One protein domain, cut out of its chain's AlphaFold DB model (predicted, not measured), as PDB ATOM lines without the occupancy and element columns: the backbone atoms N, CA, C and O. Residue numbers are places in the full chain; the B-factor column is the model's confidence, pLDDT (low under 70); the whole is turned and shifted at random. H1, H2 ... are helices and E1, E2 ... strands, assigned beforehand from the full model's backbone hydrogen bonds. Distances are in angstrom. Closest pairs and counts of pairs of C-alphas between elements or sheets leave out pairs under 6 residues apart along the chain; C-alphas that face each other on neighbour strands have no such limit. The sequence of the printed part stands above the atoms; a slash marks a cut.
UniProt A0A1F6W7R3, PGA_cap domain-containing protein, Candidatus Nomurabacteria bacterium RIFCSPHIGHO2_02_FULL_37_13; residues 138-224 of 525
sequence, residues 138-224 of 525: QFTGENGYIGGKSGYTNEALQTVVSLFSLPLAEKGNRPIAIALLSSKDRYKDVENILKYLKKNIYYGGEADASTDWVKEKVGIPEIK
ATOM      1  N   GLN A 138     206.041 216.405 208.374       87.75
ATOM      2  CA  GLN A 138     206.042 217.307 209.526       87.75
ATOM      3  C   GLN A 138     205.857 218.795 209.179       87.75
ATOM      4  O   GLN A 138     205.572 219.586 210.066       87.75
ATOM      5  N   PHE A 139     206.011 219.180 207.907       91.69
ATOM      6  CA  PHE A 139     205.831 220.565 207.454       91.69
ATOM      7  C   PHE A 139     204.463 220.811 206.800       91.69
ATOM      8  O   PHE A 139     204.172 221.915 206.342       91.69
ATOM      9  N   THR A 140     203.601 219.792 206.726       87.81
ATOM     10  CA  THR A 140     202.267 219.940 206.137       87.81
ATOM     11  C   THR A 140     201.426 220.903 206.971       87.81
ATOM     12  O   THR A 140     201.041 220.594 208.095       87.81
ATOM     13  N   GLY A 141     201.091 222.059 206.396       83.75
ATOM     14  CA  GLY A 141     200.351 223.120 207.083       83.75
ATOM     15  C   GLY A 141     201.232 224.214 207.693       83.75
ATOM     16  O   GLY A 141     200.684 225.198 208.182       83.75
ATOM     17  N   GLU A 142     202.559 224.090 207.618       89.31
ATOM     18  CA  GLU A 142     203.474 225.175 207.975       89.31
ATOM     19  C   GLU A 142     203.330 226.356 207.010       89.31
ATOM     20  O   GLU A 142     203.170 226.187 205.795       89.31
ATOM     21  N   ASN A 143     203.408 227.577 207.545       88.50
ATOM     22  CA  ASN A 143     203.221 228.776 206.738       88.50
ATOM     23  C   ASN A 143     204.323 228.900 205.672       88.50
ATOM     24  O   ASN A 143     205.517 228.913 205.980       88.50
ATOM     25  N   GLY A 144     203.900 229.025 204.417       90.81
ATOM     26  CA  GLY A 144     204.781 229.121 203.262       90.81
ATOM     27  C   GLY A 144     205.292 227.777 202.744       90.81
ATOM     28  O   GLY A 144     205.968 227.792 201.726       90.81
ATOM     29  N   TYR A 145     204.990 226.627 203.356       94.00
ATOM     30  CA  TYR A 145     205.416 225.332 202.812       94.00
ATOM     31  C   TYR A 145     204.739 225.047 201.463       94.00
ATOM     32  O   TYR A 145     203.511 225.041 201.358       94.00
ATOM     33  N   ILE A 146     205.540 224.803 200.426       93.44
ATOM     34  CA  ILE A 146     205.066 224.586 199.047       93.44
ATOM     35  C   ILE A 146     205.422 223.201 198.487       93.44
ATOM     36  O   ILE A 146     205.090 222.900 197.341       93.44
ATOM     37  N   GLY A 147     206.040 222.334 199.292       94.38
ATOM     38  CA  GLY A 147     206.251 220.922 198.967       94.38
ATOM     39  C   GLY A 147     207.592 220.388 199.457       94.38
ATOM     40  O   GLY A 147     208.446 221.145 199.907       94.38
ATOM     41  N   GLY A 148     207.789 219.076 199.389       93.75
ATOM     42  CA  GLY A 148     208.992 218.434 199.908       93.75
ATOM     43  C   GLY A 148     208.798 216.970 200.279       93.75
ATOM     44  O   GLY A 148     207.705 216.416 200.177       93.75
ATOM     45  N   LYS A 149     209.879 216.328 200.719       93.81
ATOM     46  CA  LYS A 149     209.882 214.934 201.153       93.81
ATOM     47  C   LYS A 149     210.935 214.692 202.231       93.81
ATOM     48  O   LYS A 149     212.070 215.143 202.107       93.81
ATOM     49  N   SER A 150     210.558 213.940 203.260       92.38
ATOM     50  CA  SER A 150     211.455 213.421 204.298       92.38
ATOM     51  C   SER A 150     211.800 211.945 204.060       92.38
ATOM     52  O   SER A 150     211.013 211.218 203.442       92.38
ATOM     53  N   GLY A 151     212.956 211.500 204.560       90.06
ATOM     54  CA  GLY A 151     213.410 210.105 204.501       90.06
ATOM     55  C   GLY A 151     214.193 209.696 205.750       90.06
ATOM     56  O   GLY A 151     214.807 210.533 206.402       90.06
ATOM     57  N   TYR A 152     214.135 208.429 206.145       87.19
ATOM     58  CA  TYR A 152     214.874 207.940 207.310       87.19
ATOM     59  C   TYR A 152     215.333 206.506 207.086       87.19
ATOM     60  O   TYR A 152     214.511 205.664 206.726       87.19
ATOM     61  N   THR A 153     216.605 206.251 207.368       82.69
ATOM     62  CA  THR A 153     217.162 204.918 207.628       82.69
ATOM     63  C   THR A 153     218.099 205.025 208.833       82.69
ATOM     64  O   THR A 153     218.421 206.135 209.266       82.69
ATOM     65  N   ASN A 154     218.533 203.896 209.393       78.56
ATOM     66  CA  ASN A 154     219.464 203.919 210.523       78.56
ATOM     67  C   ASN A 154     220.826 204.506 210.118       78.56
ATOM     68  O   ASN A 154     221.458 205.201 210.904       78.56
ATOM     69  N   GLU A 155     221.235 204.280 208.872       81.44
ATOM     70  CA  GLU A 155     222.507 204.711 208.296       81.44
ATOM     71  C   GLU A 155     222.467 206.179 207.849       81.44
ATOM     72  O   GLU A 155     223.447 206.900 207.996       81.44
ATOM     73  N   ALA A 156     221.333 206.640 207.305       80.19
ATOM     74  CA  ALA A 156     221.189 207.989 206.748       80.19
ATOM     75  C   ALA A 156     220.646 209.028 207.748       80.19
ATOM     76  O   ALA A 156     220.550 210.214 207.407       80.19
ATOM     77  N   LEU A 157     220.245 208.591 208.950       90.44
ATOM     78  CA  LEU A 157     219.508 209.377 209.944       90.44
ATOM     79  C   LEU A 157     218.317 210.127 209.311       90.44
ATOM     80  O   LEU A 157     217.628 209.613 208.426       90.44
ATOM     81  N   GLN A 158     218.005 211.335 209.786       93.19
ATOM     82  CA  GLN A 158     216.901 212.127 209.262       93.19
ATOM     83  C   GLN A 158     217.347 212.943 208.041       93.19
ATOM     84  O   GLN A 158     218.140 213.873 208.156       93.19
ATOM     85  N   THR A 159     216.774 212.657 206.871       94.62
ATOM     86  CA  THR A 159     216.964 213.459 205.653       94.62
ATOM     87  C   THR A 159     215.701 214.230 205.286       94.62
ATOM     88  O   THR A 159     214.573 213.803 205.569       94.62
ATOM     89  N   VAL A 160     215.847 215.392 204.659       95.25
ATOM     90  CA  VAL A 160     214.696 216.126 204.131       95.25
ATOM     91  C   VAL A 160     215.086 217.008 202.966       95.25
ATOM     92  O   VAL A 160     216.162 217.591 202.955       95.25
ATOM     93  N   VAL A 161     214.176 217.154 202.011       95.44
ATOM     94  CA  VAL A 161     214.146 218.312 201.127       95.44
ATOM     95  C   VAL A 161     212.782 218.976 201.220       95.44
ATOM     96  O   VAL A 161     211.755 218.310 201.145       95.44
ATOM     97  N   SER A 162     212.755 220.283 201.437       94.62
ATOM     98  CA  SER A 162     211.539 221.051 201.706       94.62
ATOM     99  C   SER A 162     211.617 222.409 201.029       94.62
ATOM    100  O   SER A 162     212.676 223.025 200.996       94.62
ATOM    101  N   LEU A 163     210.513 222.861 200.446       95.62
ATOM    102  CA  LEU A 163     210.416 224.132 199.752       95.62
ATOM    103  C   LEU A 163     209.466 225.053 200.506       95.62
ATOM    104  O   LEU A 163     208.367 224.647 200.892       95.62
ATOM    105  N   PHE A 164     209.875 226.309 200.649       94.94
ATOM    106  CA  PHE A 164     209.111 227.352 201.316       94.94
ATOM    107  C   PHE A 164     209.040 228.616 200.462       94.94
ATOM    108  O   PHE A 164     210.035 229.049 199.896       94.94
ATOM    109  N   SER A 165     207.868 229.232 200.396       92.31
ATOM    110  CA  SER A 165     207.635 230.554 199.831       92.31
ATOM    111  C   SER A 165     207.782 231.590 200.944       92.31
ATOM    112  O   SER A 165     206.948 231.656 201.847       92.31
ATOM    113  N   LEU A 166     208.875 232.353 200.919       90.31
ATOM    114  CA  LEU A 166     209.238 233.298 201.977       90.31
ATOM    115  C   LEU A 166     209.119 234.751 201.498       90.31
ATOM    116  O   LEU A 166     209.553 235.033 200.381       90.31
ATOM    117  N   PRO A 167     208.597 235.681 202.318       84.06
ATOM    118  CA  PRO A 167     208.488 237.099 201.975       84.06
ATOM    119  C   PRO A 167     209.853 237.785 202.109       84.06
ATOM    120  O   PRO A 167     210.128 238.470 203.091       84.06
ATOM    121  N   LEU A 168     210.744 237.531 201.152       77.75
ATOM    122  CA  LEU A 168     212.104 238.072 201.157       77.75
ATOM    123  C   LEU A 168     212.219 239.417 200.413       77.75
ATOM    124  O   LEU A 168     213.324 239.925 200.325       77.75
ATOM    125  N   ALA A 169     211.128 239.992 199.893       69.69
ATOM    126  CA  ALA A 169     211.097 241.280 199.180       69.69
ATOM    127  C   ALA A 169     209.899 242.146 199.631       69.69
ATOM    128  O   ALA A 169     208.945 241.599 200.188       69.69
ATOM    129  N   GLU A 170     209.897 243.459 199.329       64.81
ATOM    130  CA  GLU A 170     208.793 244.380 199.695       64.81
ATOM    131  C   GLU A 170     207.445 243.877 199.175       64.81
ATOM    132  O   GLU A 170     206.428 243.872 199.867       64.81
ATOM    133  N   LYS A 171     207.453 243.450 197.910       63.22
ATOM    134  CA  LYS A 171     206.273 243.027 197.163       63.22
ATOM    135  C   LYS A 171     206.542 241.685 196.503       63.22
ATOM    136  O   LYS A 171     206.541 241.568 195.281       63.22
ATOM    137  N   GLY A 172     206.801 240.653 197.303       72.62
ATOM    138  CA  GLY A 172     206.844 239.298 196.766       72.62
ATOM    139  C   GLY A 172     207.383 238.235 197.706       72.62
ATOM    140  O   GLY A 172     208.176 238.500 198.608       72.62
ATOM    141  N   ASN A 173     206.985 236.998 197.417       84.81
ATOM    142  CA  ASN A 173     207.574 235.821 198.031       84.81
ATOM    143  C   ASN A 173     208.577 235.165 197.079       84.81
ATOM    144  O   ASN A 173     208.426 235.205 195.856       84.81
ATOM    145  N   ARG A 174     209.590 234.516 197.647       85.88
ATOM    146  CA  ARG A 174     210.596 233.745 196.921       85.88
ATOM    147  C   ARG A 174     210.529 232.279 197.343       85.88
ATOM    148  O   ARG A 174     210.491 232.013 198.546       85.88
ATOM    149  N   PRO A 175     210.529 231.332 196.391       88.38
ATOM    150  CA  PRO A 175     210.682 229.925 196.715       88.38
ATOM    151  C   PRO A 175     212.129 229.653 197.140       88.38
ATOM    152  O   PRO A 175     213.067 229.957 196.407       88.38
ATOM    153  N   ILE A 176     212.299 229.056 198.312       91.56
ATOM    154  CA  ILE A 176     213.567 228.579 198.854       91.56
ATOM    155  C   ILE A 176     213.457 227.074 199.048       91.56
ATOM    156  O   ILE A 176     212.481 226.609 199.627       91.56
ATOM    157  N   ALA A 177     214.454 226.321 198.591       92.94
ATOM    158  CA  ALA A 177     214.585 224.903 198.900       92.94
ATOM    159  C   ALA A 177     215.632 224.706 200.005       92.94
ATOM    160  O   ALA A 177     216.721 225.268 199.944       92.94
ATOM    161  N   ILE A 178     215.297 223.897 201.003       95.00
ATOM    162  CA  ILE A 178     216.163 223.495 202.110       95.00
ATOM    163  C   ILE A 178     216.320 221.981 202.023       95.00
ATOM    164  O   ILE A 178     215.326 221.256 202.115       95.00
ATOM    165  N   ALA A 179     217.553 221.513 201.833       95.19
ATOM    166  CA  ALA A 179     217.901 220.099 201.789       95.19
ATOM    167  C   ALA A 179     218.915 219.771 202.893       95.19
ATOM    168  O   ALA A 179     219.943 220.434 203.000       95.19
ATOM    169  N   LEU A 180     218.616 218.754 203.702       94.94
ATOM    170  CA  LEU A 180     219.437 218.277 204.813       94.94
ATOM    171  C   LEU A 180     219.643 216.766 204.684       94.94
ATOM    172  O   LEU A 180     218.691 216.026 204.417       94.94
ATOM    173  N   LEU A 181     220.873 216.317 204.919       94.19
ATOM    174  CA  LEU A 181     221.250 214.908 205.016       94.19
ATOM    175  C   LEU A 181     221.863 214.660 206.400       94.19
ATOM    176  O   LEU A 181     222.507 215.555 206.938       94.19
ATOM    177  N   SER A 182     221.669 213.463 206.960       93.88
ATOM    178  CA  SER A 182     222.243 213.058 208.252       93.88
ATOM    179  C   SER A 182     221.878 213.955 209.453       93.88
ATOM    180  O   SER A 182     222.667 214.147 210.376       93.88
ATOM    181  N   SER A 183     220.675 214.537 209.471       93.06
ATOM    182  CA  SER A 183     220.241 215.352 210.611       93.06
ATOM    183  C   SER A 183     219.786 214.475 211.786       93.06
ATOM    184  O   SER A 183     219.147 213.433 211.604       93.06
ATOM    185  N   LYS A 184     220.079 214.925 213.013       91.81
ATOM    186  CA  LYS A 184     219.542 214.333 214.252       91.81
ATOM    187  C   LYS A 184     218.125 214.822 214.555       91.81
ATOM    188  O   LYS A 184     217.332 214.051 215.090       91.81
ATOM    189  N   ASP A 185     217.791 216.052 214.160       90.00
ATOM    190  CA  ASP A 185     216.462 216.662 214.283       90.00
ATOM    191  C   ASP A 185     216.179 217.603 213.099       90.00
ATOM    192  O   ASP A 185     216.313 218.827 213.163       90.00
ATOM    193  N   ARG A 186     215.736 217.015 211.984       93.81
ATOM    194  CA  ARG A 186     215.475 217.764 210.746       93.81
ATOM    195  C   ARG A 186     214.380 218.816 210.890       93.81
ATOM    196  O   ARG A 186     214.345 219.742 210.086       93.81
ATOM    197  N   TYR A 187     213.436 218.659 211.827       92.12
ATOM    198  CA  TYR A 187     212.383 219.660 212.006       92.12
ATOM    199  C   TYR A 187     212.993 220.909 212.623       92.12
ATOM    200  O   TYR A 187     212.843 221.995 212.065       92.12
ATOM    201  N   LYS A 188     213.750 220.734 213.713       89.38
ATOM    202  CA  LYS A 188     214.461 221.823 214.378       89.38
ATOM    203  C   LYS A 188     215.457 222.510 213.450       89.38
ATOM    204  O   LYS A 188     215.506 223.736 213.420       89.38
ATOM    205  N   ASP A 189     216.194 221.743 212.656       94.25
ATOM    206  CA  ASP A 189     217.187 222.295 211.733       94.25
ATOM    207  C   ASP A 189     216.537 223.130 210.621       94.25
ATOM    208  O   ASP A 189     216.956 224.261 210.370       94.25
ATOM    209  N   VAL A 190     215.459 222.634 209.999       94.75
ATOM    210  CA  VAL A 190     214.689 223.419 209.015       94.75
ATOM    211  C   VAL A 190     214.066 224.651 209.671       94.75
ATOM    212  O   VAL A 190     214.120 225.735 209.094       94.75
ATOM    213  N   GLU A 191     213.511 224.524 210.878       93.06
ATOM    214  CA  GLU A 191     212.956 225.650 211.633       93.06
ATOM    215  C   GLU A 191     214.022 226.732 211.880       93.06
ATOM    216  O   GLU A 191     213.770 227.917 211.647       93.06
ATOM    217  N   ASN A 192     215.225 226.334 212.298       90.19
ATOM    218  CA  ASN A 192     216.354 227.231 212.537       90.19
ATOM    219  C   ASN A 192     216.801 227.934 211.252       90.19
ATOM    220  O   ASN A 192     216.988 229.151 211.261       90.19
ATOM    221  N   ILE A 193     216.904 227.204 210.137       92.44
ATOM    222  CA  ILE A 193     217.240 227.786 208.832       92.44
ATOM    223  C   ILE A 193     216.156 228.778 208.408       92.44
ATOM    224  O   ILE A 193     216.470 229.903 208.040       92.44
ATOM    225  N   LEU A 194     214.873 228.429 208.510       90.75
ATOM    226  CA  LEU A 194     213.782 229.342 208.164       90.75
ATOM    227  C   LEU A 194     213.772 230.596 209.038       90.75
ATOM    228  O   LEU A 194     213.550 231.693 208.521       90.75
ATOM    229  N   LYS A 195     214.016 230.452 210.345       87.00
ATOM    230  CA  LYS A 195     214.172 231.582 211.269       87.00
ATOM    231  C   LYS A 195     215.343 232.461 210.848       87.00
ATOM    232  O   LYS A 195     215.174 233.674 210.774       87.00
ATOM    233  N   TYR A 196     216.485 231.860 210.521       84.19
ATOM    234  CA  TYR A 196     217.658 232.574 210.033       84.19
ATOM    235  C   TYR A 196     217.354 233.328 208.733       84.19
ATOM    236  O   TYR A 196     217.595 234.525 208.656       84.19
ATOM    237  N   LEU A 197     216.762 232.670 207.736       85.31
ATOM    238  CA  LEU A 197     216.437 233.276 206.444       85.31
ATOM    239  C   LEU A 197     215.466 234.450 206.594       85.31
ATOM    240  O   LEU A 197     215.725 235.527 206.071       85.31
ATOM    241  N   LYS A 198     214.377 234.270 207.351       80.69
ATOM    242  CA  LYS A 198     213.379 235.325 207.598       80.69
ATOM    243  C   LYS A 198     213.948 236.511 208.382       80.69
ATOM    244  O   LYS A 198     213.418 237.613 208.269       80.69
ATOM    245  N   LYS A 199     214.965 236.267 209.214       75.31
ATOM    246  CA  LYS A 199     215.596 237.277 210.067       75.31
ATOM    247  C   LYS A 199     216.750 238.004 209.373       75.31
ATOM    248  O   LYS A 199     216.938 239.178 209.649       75.31
ATOM    249  N   ASN A 200     217.517 237.315 208.529       69.25
ATOM    250  CA  ASN A 200     218.831 237.786 208.081       69.25
ATOM    251  C   ASN A 200     218.964 237.923 206.559       69.25
ATOM    252  O   ASN A 200     219.929 238.527 206.103       69.25
ATOM    253  N   ILE A 201     218.052 237.352 205.763       70.38
ATOM    254  CA  ILE A 201     218.129 237.435 204.301       70.38
ATOM    255  C   ILE A 201     217.040 238.353 203.766       70.38
ATOM    256  O   ILE A 201     215.847 238.112 203.939       70.38
ATOM    257  N   TYR A 202     217.486 239.374 203.041       69.06
ATOM    258  CA  TYR A 202     216.651 240.316 202.314       69.06
ATOM    259  C   TYR A 202     217.031 240.225 200.844       69.06
ATOM    260  O   TYR A 202     218.206 240.276 200.488       69.06
ATOM    261  N   TYR A 203     216.038 240.033 199.993       62.34
ATOM    262  CA  TYR A 203     216.212 239.871 198.565       62.34
ATOM    263  C   TYR A 203     215.501 241.009 197.852       62.34
ATOM    264  O   TYR A 203     214.276 241.059 197.776       62.34
ATOM    265  N   GLY A 204     216.296 241.914 197.310       58.34
ATOM    266  CA  GLY A 204     215.831 243.091 196.614       58.34
ATOM    267  C   GLY A 204     216.805 243.459 195.506       58.34
ATOM    268  O   GLY A 204     218.006 243.236 195.648       58.34
ATOM    269  N   GLY A 205     216.306 243.992 194.392       56.53
ATOM    270  CA  GLY A 205     217.181 244.702 193.450       56.53
ATOM    271  C   GLY A 205     217.695 246.011 194.070       56.53
ATOM    272  O   GLY A 205     217.288 246.366 195.176       56.53
ATOM    273  N   GLU A 206     218.522 246.782 193.353       55.22
ATOM    274  CA  GLU A 206     218.964 248.119 193.813       55.22
ATOM    275  C   GLU A 206     217.790 249.016 194.260       55.22
ATOM    276  O   GLU A 206     217.916 249.778 195.216       55.22
ATOM    277  N   ALA A 207     216.618 248.865 193.630       56.38
ATOM    278  CA  ALA A 207     215.392 249.573 193.993       56.38
ATOM    279  C   ALA A 207     214.859 249.211 195.394       56.38
ATOM    280  O   ALA A 207     214.426 250.095 196.126       56.38
ATOM    281  N   ASP A 208     214.930 247.939 195.793       58.19
ATOM    282  CA  ASP A 208     214.383 247.439 197.059       58.19
ATOM    283  C   ASP A 208     215.358 247.630 198.231       58.19
ATOM    284  O   ASP A 208     214.929 247.799 199.370       58.19
ATOM    285  N   ALA A 209     216.673 247.650 197.977       59.62
ATOM    286  CA  ALA A 209     217.697 247.811 199.017       59.62
ATOM    287  C   ALA A 209     217.615 249.161 199.762       59.62
ATOM    288  O   ALA A 209     218.138 249.296 200.868       59.62
ATOM    289  N   SER A 210     216.949 250.160 199.171       59.69
ATOM    290  CA  SER A 210     216.796 251.516 199.721       59.69
ATOM    291  C   SER A 210     215.420 251.801 200.344       59.69
ATOM    292  O   SER A 210     215.161 252.926 200.775       59.69
ATOM    293  N   THR A 211     214.547 250.798 200.415       62.75
ATOM    294  CA  THR A 211     213.158 250.931 200.881       62.75
ATOM    295  C   THR A 211     213.043 250.943 202.408       62.75
ATOM    296  O   THR A 211     213.900 250.425 203.129       62.75
ATOM    297  N   ASP A 212     211.964 251.537 202.919       63.09
ATOM    298  CA  ASP A 212     211.779 251.739 204.360       63.09
ATOM    299  C   ASP A 212     211.567 250.427 205.128       63.09
ATOM    300  O   ASP A 212     212.039 250.313 206.250       63.09
ATOM    301  N   TRP A 213     210.981 249.386 204.521       61.53
ATOM    302  CA  TRP A 213     210.825 248.077 205.181       61.53
ATOM    303  C   TRP A 213     212.161 247.340 205.379       61.53
ATOM    304  O   TRP A 213     212.299 246.578 206.341       61.53
ATOM    305  N   VAL A 214     213.141 247.552 204.484       56.41
ATOM    306  CA  VAL A 214     214.518 247.080 204.682       56.41
ATOM    307  C   VAL A 214     215.131 247.877 205.828       56.41
ATOM    308  O   VAL A 214     215.601 247.267 206.781       56.41
ATOM    309  N   LYS A 215     215.035 249.217 205.793       56.59
ATOM    310  CA  LYS A 215     215.591 250.131 206.811       56.59
ATOM    311  C   LYS A 215     215.008 249.936 208.219       56.59
ATOM    312  O   LYS A 215     215.776 249.936 209.171       56.59
ATOM    313  N   GLU A 216     213.699 249.716 208.371       56.03
ATOM    314  CA  GLU A 216     213.029 249.441 209.660       56.03
ATOM    315  C   GLU A 216     213.484 248.121 210.300       56.03
ATOM    316  O   GLU A 216     213.375 247.941 211.513       56.03
ATOM    317  N   LYS A 217     214.004 247.187 209.494       51.78
ATOM    318  CA  LYS A 217     214.564 245.913 209.959       51.78
ATOM    319  C   LYS A 217     216.097 245.928 210.054       51.78
ATOM    320  O   LYS A 217     216.674 244.926 210.477       51.78
ATOM    321  N   VAL A 218     216.754 247.047 209.725       50.41
ATOM    322  CA  VAL A 218     218.179 247.284 210.009       50.41
ATOM    323  C   VAL A 218     218.340 247.587 211.503       50.41
ATOM    324  O   VAL A 218     217.671 248.456 212.051       50.41
ATOM    325  N   GLY A 219     219.226 246.844 212.171       51.50
ATOM    326  CA  GLY A 219     219.384 246.838 213.635       51.50
ATOM    327  C   GLY A 219     219.496 245.431 214.240       51.50
ATOM    328  O   GLY A 219     219.667 245.271 215.446       51.50
ATOM    329  N   ILE A 220     219.407 244.397 213.402       45.38
ATOM    330  CA  ILE A 220     219.657 243.000 213.759       45.38
ATOM    331  C   ILE A 220     221.175 242.749 213.719       45.38
ATOM    332  O   ILE A 220     221.828 243.291 212.826       45.38
ATOM    333  N   PRO A 221     221.755 241.953 214.645       40.16
ATOM    334  CA  PRO A 221     223.187 241.682 214.631       40.16
ATOM    335  C   PRO A 221     223.600 241.132 213.268       40.16
ATOM    336  O   PRO A 221     222.996 240.169 212.791       40.16
ATOM    337  N   GLU A 222     224.628 241.719 212.663       40.69
ATOM    338  CA  GLU A 222     225.355 241.076 211.575       40.69
ATOM    339  C   GLU A 222     225.835 239.715 212.092       40.69
ATOM    340  O   GLU A 222     226.779 239.640 212.876       40.69
ATOM    341  N   ILE A 223     225.187 238.625 211.670       43.16
ATOM    342  CA  ILE A 223     225.794 237.298 211.766       43.16
ATOM    343  C   ILE A 223     226.797 237.237 210.617       43.16
ATOM    344  O   ILE A 223     226.533 236.685 209.552       43.16
ATOM    345  N   LYS A 224     227.922 237.923 210.809       52.69
ATOM    346  CA  LYS A 224     229.126 237.668 210.035       52.69
ATOM    347  C   LYS A 224     229.704 236.364 210.561       52.69
ATOM    348  O   LYS A 224     229.788 236.182 211.778       52.69
TER     349      LYS A 224
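What this domain is: This is residues 138 to 224 of the 525 residues of the protein "PGA_cap domain-containing protein" of Candidatus Nomurabacteria bacterium RIFCSPHIGHO2_02_FULL_37_13 (UniProt A0A1F6W7R3). A long, narrow sheet of three antiparallel strands, E1, E2 and E3, has one long helix, H1, packed on one face; beyond the far end of H1 a long loop and the short helix H2 extend the model, and residues 217 to 224 follow as a tail. The printed part has 87 residues, with three named strands and then two named helices in the order E1, E2, E3, H1, H2, and the sheet order is E1 - E2 - E3. The class is mixed, helices and strands. The whole is loose, with a radius of gyration of the C-alphas of 15.3 A, and elongated, spanning 49 by 27 by 20 A.

Where its parts are: Start at Gln 138 and pass to C-alpha 145 at (205.416, 225.332, 202.812), where E1 begins; it covers residues 145 to 153 and is 24.0 A long. E2 covers residues 157 to 169, 34.7 A, and bends by 51 degrees at residue 165. E3 covers residues 172 to 183, 30.7 A. Find C-alpha 186 at (215.475, 217.764, 210.746); from there H1 runs 20.5 A to residue 200. H2, residues 212 to 216, is 5.9 A long and ends at C-alpha 216 at (213.029, 249.441, 209.660).

How they stand to each other: Look first at the sheet, a meander, each strand the antiparallel neighbour of the one before, with E1 and E3 as edge strands. E1 and E2 form a hairpin at 165 degrees between their directions; N 149 and O 161 are 2.8 A apart, within hydrogen-bond range. E2 and E3 form a hairpin at 163 degrees; there N 162 and O 178 are within hydrogen-bond range at 2.8 A. H1 is on the sheet, in two layers, a helix on one face of a sheet. The closest C-alphas of E2 and H1 are those of Gln 158 and Arg 186, 6.0 A apart; those of E3 and H1 are of Ile 178 and Val 190, 7.1 A apart. H2 is not on the sheet, and it is apart from E1, E2, E3 and H1. In H1 and H2 every O i to N i+4 pair is within hydrogen-bond range.

The domain as a whole: The two C-alphas farthest apart are those of Asn 154 and Ser 210, 48.9 A. The printed part has no cut. The links E1 to E2, E2 to E3 and E3 to H1 are tight, while H1 to H2 is a long link of 11 residues. The mean pLDDT of the printed part is 79.2; look for values under 70 at residues 169 to 171, residue 200 and residues 202 to 224.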